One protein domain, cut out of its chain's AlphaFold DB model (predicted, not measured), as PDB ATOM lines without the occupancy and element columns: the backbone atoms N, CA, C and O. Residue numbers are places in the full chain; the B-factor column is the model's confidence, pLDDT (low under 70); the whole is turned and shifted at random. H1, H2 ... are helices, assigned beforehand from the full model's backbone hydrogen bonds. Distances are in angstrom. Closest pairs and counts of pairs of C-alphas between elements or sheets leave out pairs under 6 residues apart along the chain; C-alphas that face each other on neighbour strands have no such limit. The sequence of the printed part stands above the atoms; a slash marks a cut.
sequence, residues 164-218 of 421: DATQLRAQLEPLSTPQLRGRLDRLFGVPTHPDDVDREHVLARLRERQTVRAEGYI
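This is residues 164 to 218 of the 421 residues of an uncharacterized protein of Emiliania huxleyi (UniProt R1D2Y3). What is the main picture? Helices H3 and H2 lie side by side and run the same way, residues 189 to 198 folding back between them. Short H1 packs on residues 203 to 207 of H3. What is printed? The printed part has 55 residues, three named helices in the order H1, H2, H3 and no named strand: all helix. It is compact, radius of gyration of the C-alphas 11.0 A, spanning 33 by 22 by 14 A.

Where is the longest helix? H3, residues 199 to 213, runs 21.1 A from C-alpha 199 at (46.821, 138.485, 15.317) to C-alpha 213 at (29.959, 142.022, 3.178). And the others? H2, residues 177 to 188, measures 16.0 A; H1, residues 168 to 172, 6.3 A.

What touches H3? H2 touches it at a shallow tilt of 30 degrees, the same way; the closest C-alphas, of Thr 177 and Arg 199, are 6.0 A apart. H1 touches residues 203 to 207 of H3 alone; the closest C-alphas, of Leu 168 and Arg 207, are 6.8 A apart. How do H1 and H2 stand? They are close but not clearly touching, with closest C-alphas, of Leu 172 and Leu 180, 7.6 A apart. Are the helix backbones complete? In H1, H2 and H3 every O i to N i+4 pair is within hydrogen-bond range.

How large is it? The farthest C-alphas, of Asp 195 and Ile 218, are 35.0 A apart. Is it continuous? The printed part has no cut; the link H1 to H2 is tight, H2 to H3 short. Where is pLDDT under 70? At residues 164, 194 to 198, 200 and 211 to 218.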
ATOM      1  N   ASP A 164      49.727 134.858  -2.800       69.19
ATOM      2  CA  ASP A 164      48.619 134.906  -3.752       69.19
ATOM      3  C   ASP A 164      47.737 136.135  -3.489       69.19
ATOM      4  O   ASP A 164      46.913 136.155  -2.573       69.19
ATOM      5  N   ALA A 165      47.901 137.164  -4.320       74.06
ATOM      6  CA  ALA A 165      47.186 138.429  -4.198       74.06
ATOM      7  C   ALA A 165      45.659 138.311  -4.344       74.06
ATOM      8  O   ALA A 165      44.936 139.234  -3.962       74.06
ATOM      9  N   THR A 166      45.149 137.195  -4.879       71.12
ATOM     10  CA  THR A 166      43.701 136.945  -4.977       71.12
ATOM     11  C   THR A 166      43.076 136.608  -3.622       71.12
ATOM     12  O   THR A 166      41.861 136.709  -3.448       71.12
ATOM     13  N   GLN A 167      43.894 136.259  -2.627       76.06
ATOM     14  CA  GLN A 167      43.430 135.919  -1.293       76.06
ATOM     15  C   GLN A 167      43.384 137.153  -0.396       76.06
ATOM     16  O   GLN A 167      44.387 137.831  -0.177       76.06
ATOM     17  N   LEU A 168      42.234 137.380   0.245       75.12
ATOM     18  CA  LEU A 168      42.064 138.462   1.220       75.12
ATOM     19  C   LEU A 168      43.108 138.416   2.349       75.12
ATOM     20  O   LEU A 168      43.558 139.450   2.833       75.12
ATOM     21  N   ARG A 169      43.529 137.212   2.755       79.00
ATOM     22  CA  ARG A 169      44.602 137.043   3.744       79.00
ATOM     23  C   ARG A 169      45.884 137.736   3.277       79.00
ATOM     24  O   ARG A 169      46.409 138.564   4.013       79.00
ATOM     25  N   ALA A 170      46.330 137.442   2.057       74.56
ATOM     26  CA  ALA A 170      47.543 138.016   1.489       74.56
ATOM     27  C   ALA A 170      47.482 139.546   1.430       74.56
ATOM     28  O   ALA A 170      48.476 140.196   1.719       74.56
ATOM     29  N   GLN A 171      46.317 140.121   1.116       81.06
ATOM     30  CA  GLN A 171      46.115 141.575   1.061       81.06
ATOM     31  C   GLN A 171      46.172 142.246   2.443       81.06
ATOM     32  O   GLN A 171      46.639 143.377   2.561       81.06
ATOM     33  N   LEU A 172      45.720 141.556   3.497       81.19
ATOM     34  CA  LEU A 172      45.736 142.058   4.876       81.19
ATOM     35  C   LEU A 172      47.090 141.865   5.569       81.19
ATOM     36  O   LEU A 172      47.420 142.614   6.488       81.19
ATOM     37  N   GLU A 173      47.874 140.868   5.163       76.88
ATOM     38  CA  GLU A 173      49.145 140.529   5.808       76.88
ATOM     39  C   GLU A 173      50.187 141.659   5.881       76.88
ATOM     40  O   GLU A 173      50.883 141.720   6.898       76.88
ATOM     41  N   PRO A 174      50.299 142.576   4.898       77.94
ATOM     42  CA  PRO A 174      51.173 143.744   4.993       77.94
ATOM     43  C   PRO A 174      50.843 144.690   6.155       77.94
ATOM     44  O   PRO A 174      51.711 145.443   6.590       77.94
ATOM     45  N   LEU A 175      49.609 144.670   6.669       77.62
ATOM     46  CA  LEU A 175      49.196 145.538   7.766       77.62
ATOM     47  C   LEU A 175      49.694 145.005   9.114       77.62
ATOM     48  O   LEU A 175      49.574 143.821   9.453       77.62
ATOM     49  N   SER A 176      50.199 145.918   9.938       75.50
ATOM     50  CA  SER A 176      50.544 145.636  11.329       75.50
ATOM     51  C   SER A 176      49.301 145.282  12.150       75.50
ATOM     52  O   SER A 176      48.179 145.686  11.841       75.50
ATOM     53  N   THR A 177      49.481 144.531  13.234       71.56
ATOM     54  CA  THR A 177      48.371 144.133  14.115       71.56
ATOM     55  C   THR A 177      47.579 145.321  14.678       71.56
ATOM     56  O   THR A 177      46.352 145.252  14.645       71.56
ATOM     57  N   PRO A 178      48.197 146.451  15.083       72.88
ATOM     58  CA  PRO A 178      47.471 147.688  15.388       72.88
ATOM     59  C   PRO A 178      46.584 148.189  14.244       72.88
ATOM     60  O   PRO A 178      45.424 148.527  14.466       72.88
ATOM     61  N   GLN A 179      47.100 148.206  13.008       80.31
ATOM     62  CA  GLN A 179      46.330 148.637  11.836       80.31
ATOM     63  C   GLN A 179      45.143 147.702  11.577       80.31
ATOM     64  O   GLN A 179      44.041 148.175  11.305       80.31
ATOM     65  N   LEU A 180      45.338 146.388  11.721       81.12
ATOM     66  CA  LEU A 180      44.267 145.398  11.596       81.12
ATOM     67  C   LEU A 180      43.194 145.571  12.681       81.12
ATOM     68  O   LEU A 180      42.006 145.575  12.368       81.12
ATOM     69  N   ARG A 181      43.587 145.776  13.944       81.19
ATOM     70  CA  ARG A 181      42.643 146.032  15.046       81.19
ATOM     71  C   ARG A 181      41.870 147.326  14.843       81.19
ATOM     72  O   ARG A 181      40.649 147.319  14.941       81.19
ATOM     73  N   GLY A 182      42.569 148.407  14.497       82.62
ATOM     74  CA  GLY A 182      41.945 149.691  14.191       82.62
ATOM     75  C   GLY A 182      40.972 149.596  13.016       82.62
ATOM     76  O   GLY A 182      39.912 150.216  13.047       82.62
ATOM     77  N   ARG A 183      41.282 148.777  12.001       86.25
ATOM     78  CA  ARG A 183      40.379 148.482  10.876       86.25
ATOM     79  C   ARG A 183      39.153 147.690  11.325       86.25
ATOM     80  O   ARG A 183      38.045 148.033  10.927       86.25
ATOM     81  N   LEU A 184      39.339 146.664  12.156       83.94
ATOM     82  CA  LEU A 184      38.254 145.837  12.683       83.94
ATOM     83  C   LEU A 184      37.272 146.665  13.526       83.94
ATOM     84  O   LEU A 184      36.059 146.559  13.339       83.94
ATOM     85  N   ASP A 185      37.793 147.533  14.392       85.19
ATOM     86  CA  ASP A 185      36.986 148.442  15.202       85.19
ATOM     87  C   ASP A 185      36.270 149.485  14.331       85.19
ATOM     88  O   ASP A 185      35.044 149.572  14.335       85.19
ATOM     89  N   ARG A 186      37.005 150.197  13.467       85.31
ATOM     90  CA  ARG A 186      36.438 151.247  12.607       85.31
ATOM     91  C   ARG A 186      35.345 150.737  11.668       85.31
ATOM     92  O   ARG A 186      34.338 151.415  11.486       85.31
ATOM     93  N   LEU A 187      35.549 149.583  11.034       81.62
ATOM     94  CA  LEU A 187      34.614 149.069  10.029       81.62
ATOM     95  C   LEU A 187      33.435 148.302  10.627       81.62
ATOM     96  O   LEU A 187      32.361 148.272  10.021       81.62
ATOM     97  N   PHE A 188      33.640 147.642  11.769       83.12
ATOM     98  CA  PHE A 188      32.687 146.664  12.291       83.12
ATOM     99  C   PHE A 188      32.293 146.882  13.755       83.12
ATOM    100  O   PHE A 188      31.494 146.095  14.266       83.12
ATOM    101  N   GLY A 189      32.829 147.906  14.424       83.19
ATOM    102  CA  GLY A 189      32.565 148.205  15.833       83.19
ATOM    103  C   GLY A 189      33.019 147.093  16.776       83.19
ATOM    104  O   GLY A 189      32.353 146.831  17.774       83.19
ATOM    105  N   VAL A 190      34.088 146.371  16.417       82.25
ATOM    106  CA  VAL A 190      34.649 145.283  17.231       82.25
ATOM    107  C   VAL A 190      36.042 145.671  17.712       82.25
ATOM    108  O   VAL A 190      37.036 145.282  17.089       82.25
ATOM    109  N   PRO A 191      36.139 146.418  18.822       80.38
ATOM    110  CA  PRO A 191      37.418 146.633  19.467       80.38
ATOM    111  C   PRO A 191      37.943 145.293  19.986       80.38
ATOM    112  O   PRO A 191      37.188 144.435  20.447       80.38
ATOM    113  N   THR A 192      39.252 145.093  19.894       76.69
ATOM    114  CA  THR A 192      39.913 143.882  20.394       76.69
ATOM    115  C   THR A 192      41.145 144.278  21.185       76.69
ATOM    116  O   THR A 192      41.920 145.116  20.724       76.69
ATOM    117  N   HIS A 193      41.352 143.657  22.346       70.56
ATOM    118  CA  HIS A 193      42.554 143.875  23.142       70.56
ATOM    119  C   HIS A 193      43.646 142.855  22.767       70.56
ATOM    120  O   HIS A 193      43.319 141.708  22.430       70.56
ATOM    121  N   PRO A 194      44.934 143.237  22.794       58.53
ATOM    122  CA  PRO A 194      46.053 142.325  22.541       58.53
ATOM    123  C   PRO A 194      46.126 141.116  23.472       58.53
ATOM    124  O   PRO A 194      46.525 140.043  23.027       58.53
ATOM    125  N   ASP A 195      45.701 141.286  24.724       54.06
ATOM    126  CA  ASP A 195      45.714 140.216  25.730       54.06
ATOM    127  C   ASP A 195      44.619 139.163  25.507       54.06
ATOM    128  O   ASP A 195      44.767 138.018  25.930       54.06
ATOM    129  N   ASP A 196      43.536 139.534  24.819       66.62
ATOM    130  CA  ASP A 196      42.350 138.686  24.663       66.62
ATOM    131  C   ASP A 196      42.336 137.923  23.332       66.62
ATOM    132  O   ASP A 196      41.742 136.852  23.211       66.62
ATOM    133  N   VAL A 197      42.936 138.512  22.296       69.62
ATOM    134  CA  VAL A 197      42.804 138.061  20.909       69.62
ATOM    135  C   VAL A 197      44.164 138.187  20.245       69.62
ATOM    136  O   VAL A 197      44.734 139.268  20.270       69.62
ATOM    137  N   ASP A 198      44.696 137.138  19.625       61.75
ATOM    138  CA  ASP A 198      45.956 137.230  18.873       61.75
ATOM    139  C   ASP A 198      45.751 137.762  17.436       61.75
ATOM    140  O   ASP A 198      44.627 137.989  16.979       61.75
ATOM    141  N   ARG A 199      46.851 137.994  16.706       71.94
ATOM    142  CA  ARG A 199      46.821 138.485  15.317       71.94
ATOM    143  C   ARG A 199      45.997 137.585  14.394       71.94
ATOM    144  O   ARG A 199      45.241 138.106  13.576       71.94
ATOM    145  N   GLU A 200      46.131 136.265  14.516       67.12
ATOM    146  CA  GLU A 200      45.436 135.312  13.643       67.12
ATOM    147  C   GLU A 200      43.922 135.377  13.863       67.12
ATOM    148  O   GLU A 200      43.157 135.392  12.901       67.12
ATOM    149  N   HIS A 201      43.474 135.537  15.109       74.94
ATOM    150  CA  HIS A 201      42.066 135.764  15.410       74.94
ATOM    151  C   HIS A 201      41.565 137.115  14.874       74.94
ATOM    152  O   HIS A 201      40.456 137.176  14.340       74.94
ATOM    153  N   VAL A 202      42.354 138.197  14.957       76.88
ATOM    154  CA  VAL A 202      41.988 139.496  14.348       76.88
ATOM    155  C   VAL A 202      41.854 139.363  12.827       76.88
ATOM    156  O   VAL A 202      40.863 139.822  12.255       76.88
ATOM    157  N   LEU A 203      42.803 138.684  12.172       77.31
ATOM    158  CA  LEU A 203      42.757 138.385  10.739       77.31
ATOM    159  C   LEU A 203      41.540 137.527  10.378       77.31
ATOM    160  O   LEU A 203      40.840 137.841   9.419       77.31
ATOM    161  N   ALA A 204      41.249 136.478  11.148       77.88
ATOM    162  CA  ALA A 204      40.093 135.617  10.928       77.88
ATOM    163  C   ALA A 204      38.774 136.398  11.030       77.88
ATOM    164  O   ALA A 204      37.906 136.241  10.174       77.88
ATOM    165  N   ARG A 205      38.648 137.297  12.016       82.19
ATOM    166  CA  ARG A 205      37.470 138.165  12.183       82.19
ATOM    167  C   ARG A 205      37.307 139.166  11.047       82.19
ATOM    168  O   ARG A 205      36.186 139.364  10.584       82.19
ATOM    169  N   LEU A 206      38.400 139.786  10.600       82.62
ATOM    170  CA  LEU A 206      38.378 140.670   9.434       82.62
ATOM    171  C   LEU A 206      37.956 139.905   8.185       82.62
ATOM    172  O   LEU A 206      37.047 140.353   7.498       82.62
ATOM    173  N   ARG A 207      38.540 138.727   7.944       81.50
ATOM    174  CA  ARG A 207      38.191 137.869   6.806       81.50
ATOM    175  C   ARG A 207      36.725 137.464   6.840       81.50
ATOM    176  O   ARG A 207      36.019 137.733   5.884       81.50
ATOM    177  N   GLU A 208      36.246 136.901   7.949       76.81
ATOM    178  CA  GLU A 208      34.842 136.505   8.126       76.81
ATOM    179  C   GLU A 208      33.892 137.671   7.805       76.81
ATOM    180  O   GLU A 208      32.975 137.536   6.998       76.81
ATOM    181  N   ARG A 209      34.141 138.852   8.380       73.88
ATOM    182  CA  ARG A 209      33.239 140.006   8.254       73.88
ATOM    183  C   ARG A 209      33.349 140.737   6.919       73.88
ATOM    184  O   ARG A 209      32.344 141.257   6.436       73.88
ATOM    185  N   GLN A 210      34.537 140.780   6.320       70.19
ATOM    186  CA  GLN A 210      34.740 141.342   4.984       70.19
ATOM    187  C   GLN A 210      34.187 140.409   3.905       70.19
ATOM    188  O   GLN A 210      33.539 140.894   2.987       70.19
ATOM    189  N   THR A 211      34.335 139.087   4.049       62.03
ATOM    190  CA  THR A 211      33.725 138.106   3.138       62.03
ATOM    191  C   THR A 211      32.196 138.146   3.210       62.03
ATOM    192  O   THR A 211      31.551 138.127   2.171       62.03
ATOM    193  N   VAL A 212      31.597 138.297   4.400       53.62
ATOM    194  CA  VAL A 212      30.128 138.413   4.558       53.62
ATOM    195  C   VAL A 212      29.562 139.711   3.963       53.62
ATOM    196  O   VAL A 212      28.411 139.734   3.536       53.62
ATOM    197  N   ARG A 213      30.350 140.792   3.893       51.97
ATOM    198  CA  ARG A 213      29.959 142.022   3.178       51.97
ATOM    199  C   ARG A 213      30.200 141.961   1.665       51.97
ATOM    200  O   ARG A 213      29.695 142.829   0.959       51.97
ATOM    201  N   ALA A 214      30.949 140.974   1.172       43.78
ATOM    202  CA  ALA A 214      31.429 140.918  -0.199       43.78
ATOM    203  C   ALA A 214      30.790 139.767  -0.999       43.78
ATOM    204  O   ALA A 214      31.444 138.772  -1.295       43.78
ATOM    205  N   GLU A 215      29.578 139.981  -1.524       38.66
ATOM    206  CA  GLU A 215      29.171 139.408  -2.831       38.66
ATOM    207  C   GLU A 215      29.898 140.111  -4.003       38.66
ATOM    208  O   GLU A 215      29.386 140.272  -5.106       38.66
ATOM    209  N   GLY A 216      31.123 140.568  -3.770       39.31
ATOM    210  CA  GLY A 216      31.843 141.431  -4.679       39.31
ATOM    211  C   GLY A 216      32.988 142.104  -3.950       39.31
ATOM    212  O   GLY A 216      32.868 143.240  -3.504       39.31
ATOM    213  N   TYR A 217      34.146 141.442  -3.914       35.69
ATOM    214  CA  TYR A 217      35.380 142.181  -4.172       35.69
ATOM    215  C   TYR A 217      35.257 142.667  -5.618       35.69
ATOM    216  O   TYR A 217      35.721 142.035  -6.566       35.69
ATOM    217  N   ILE A 218      34.470 143.726  -5.796       37.41
ATOM    218  CA  ILE A 218      34.324 144.385  -7.072       37.41
ATOM    219  C   ILE A 218      35.660 145.088  -7.232       37.41
ATOM    220  O   ILE A 218      35.927 146.113  -6.610       37.41
TER     221      ILE A 218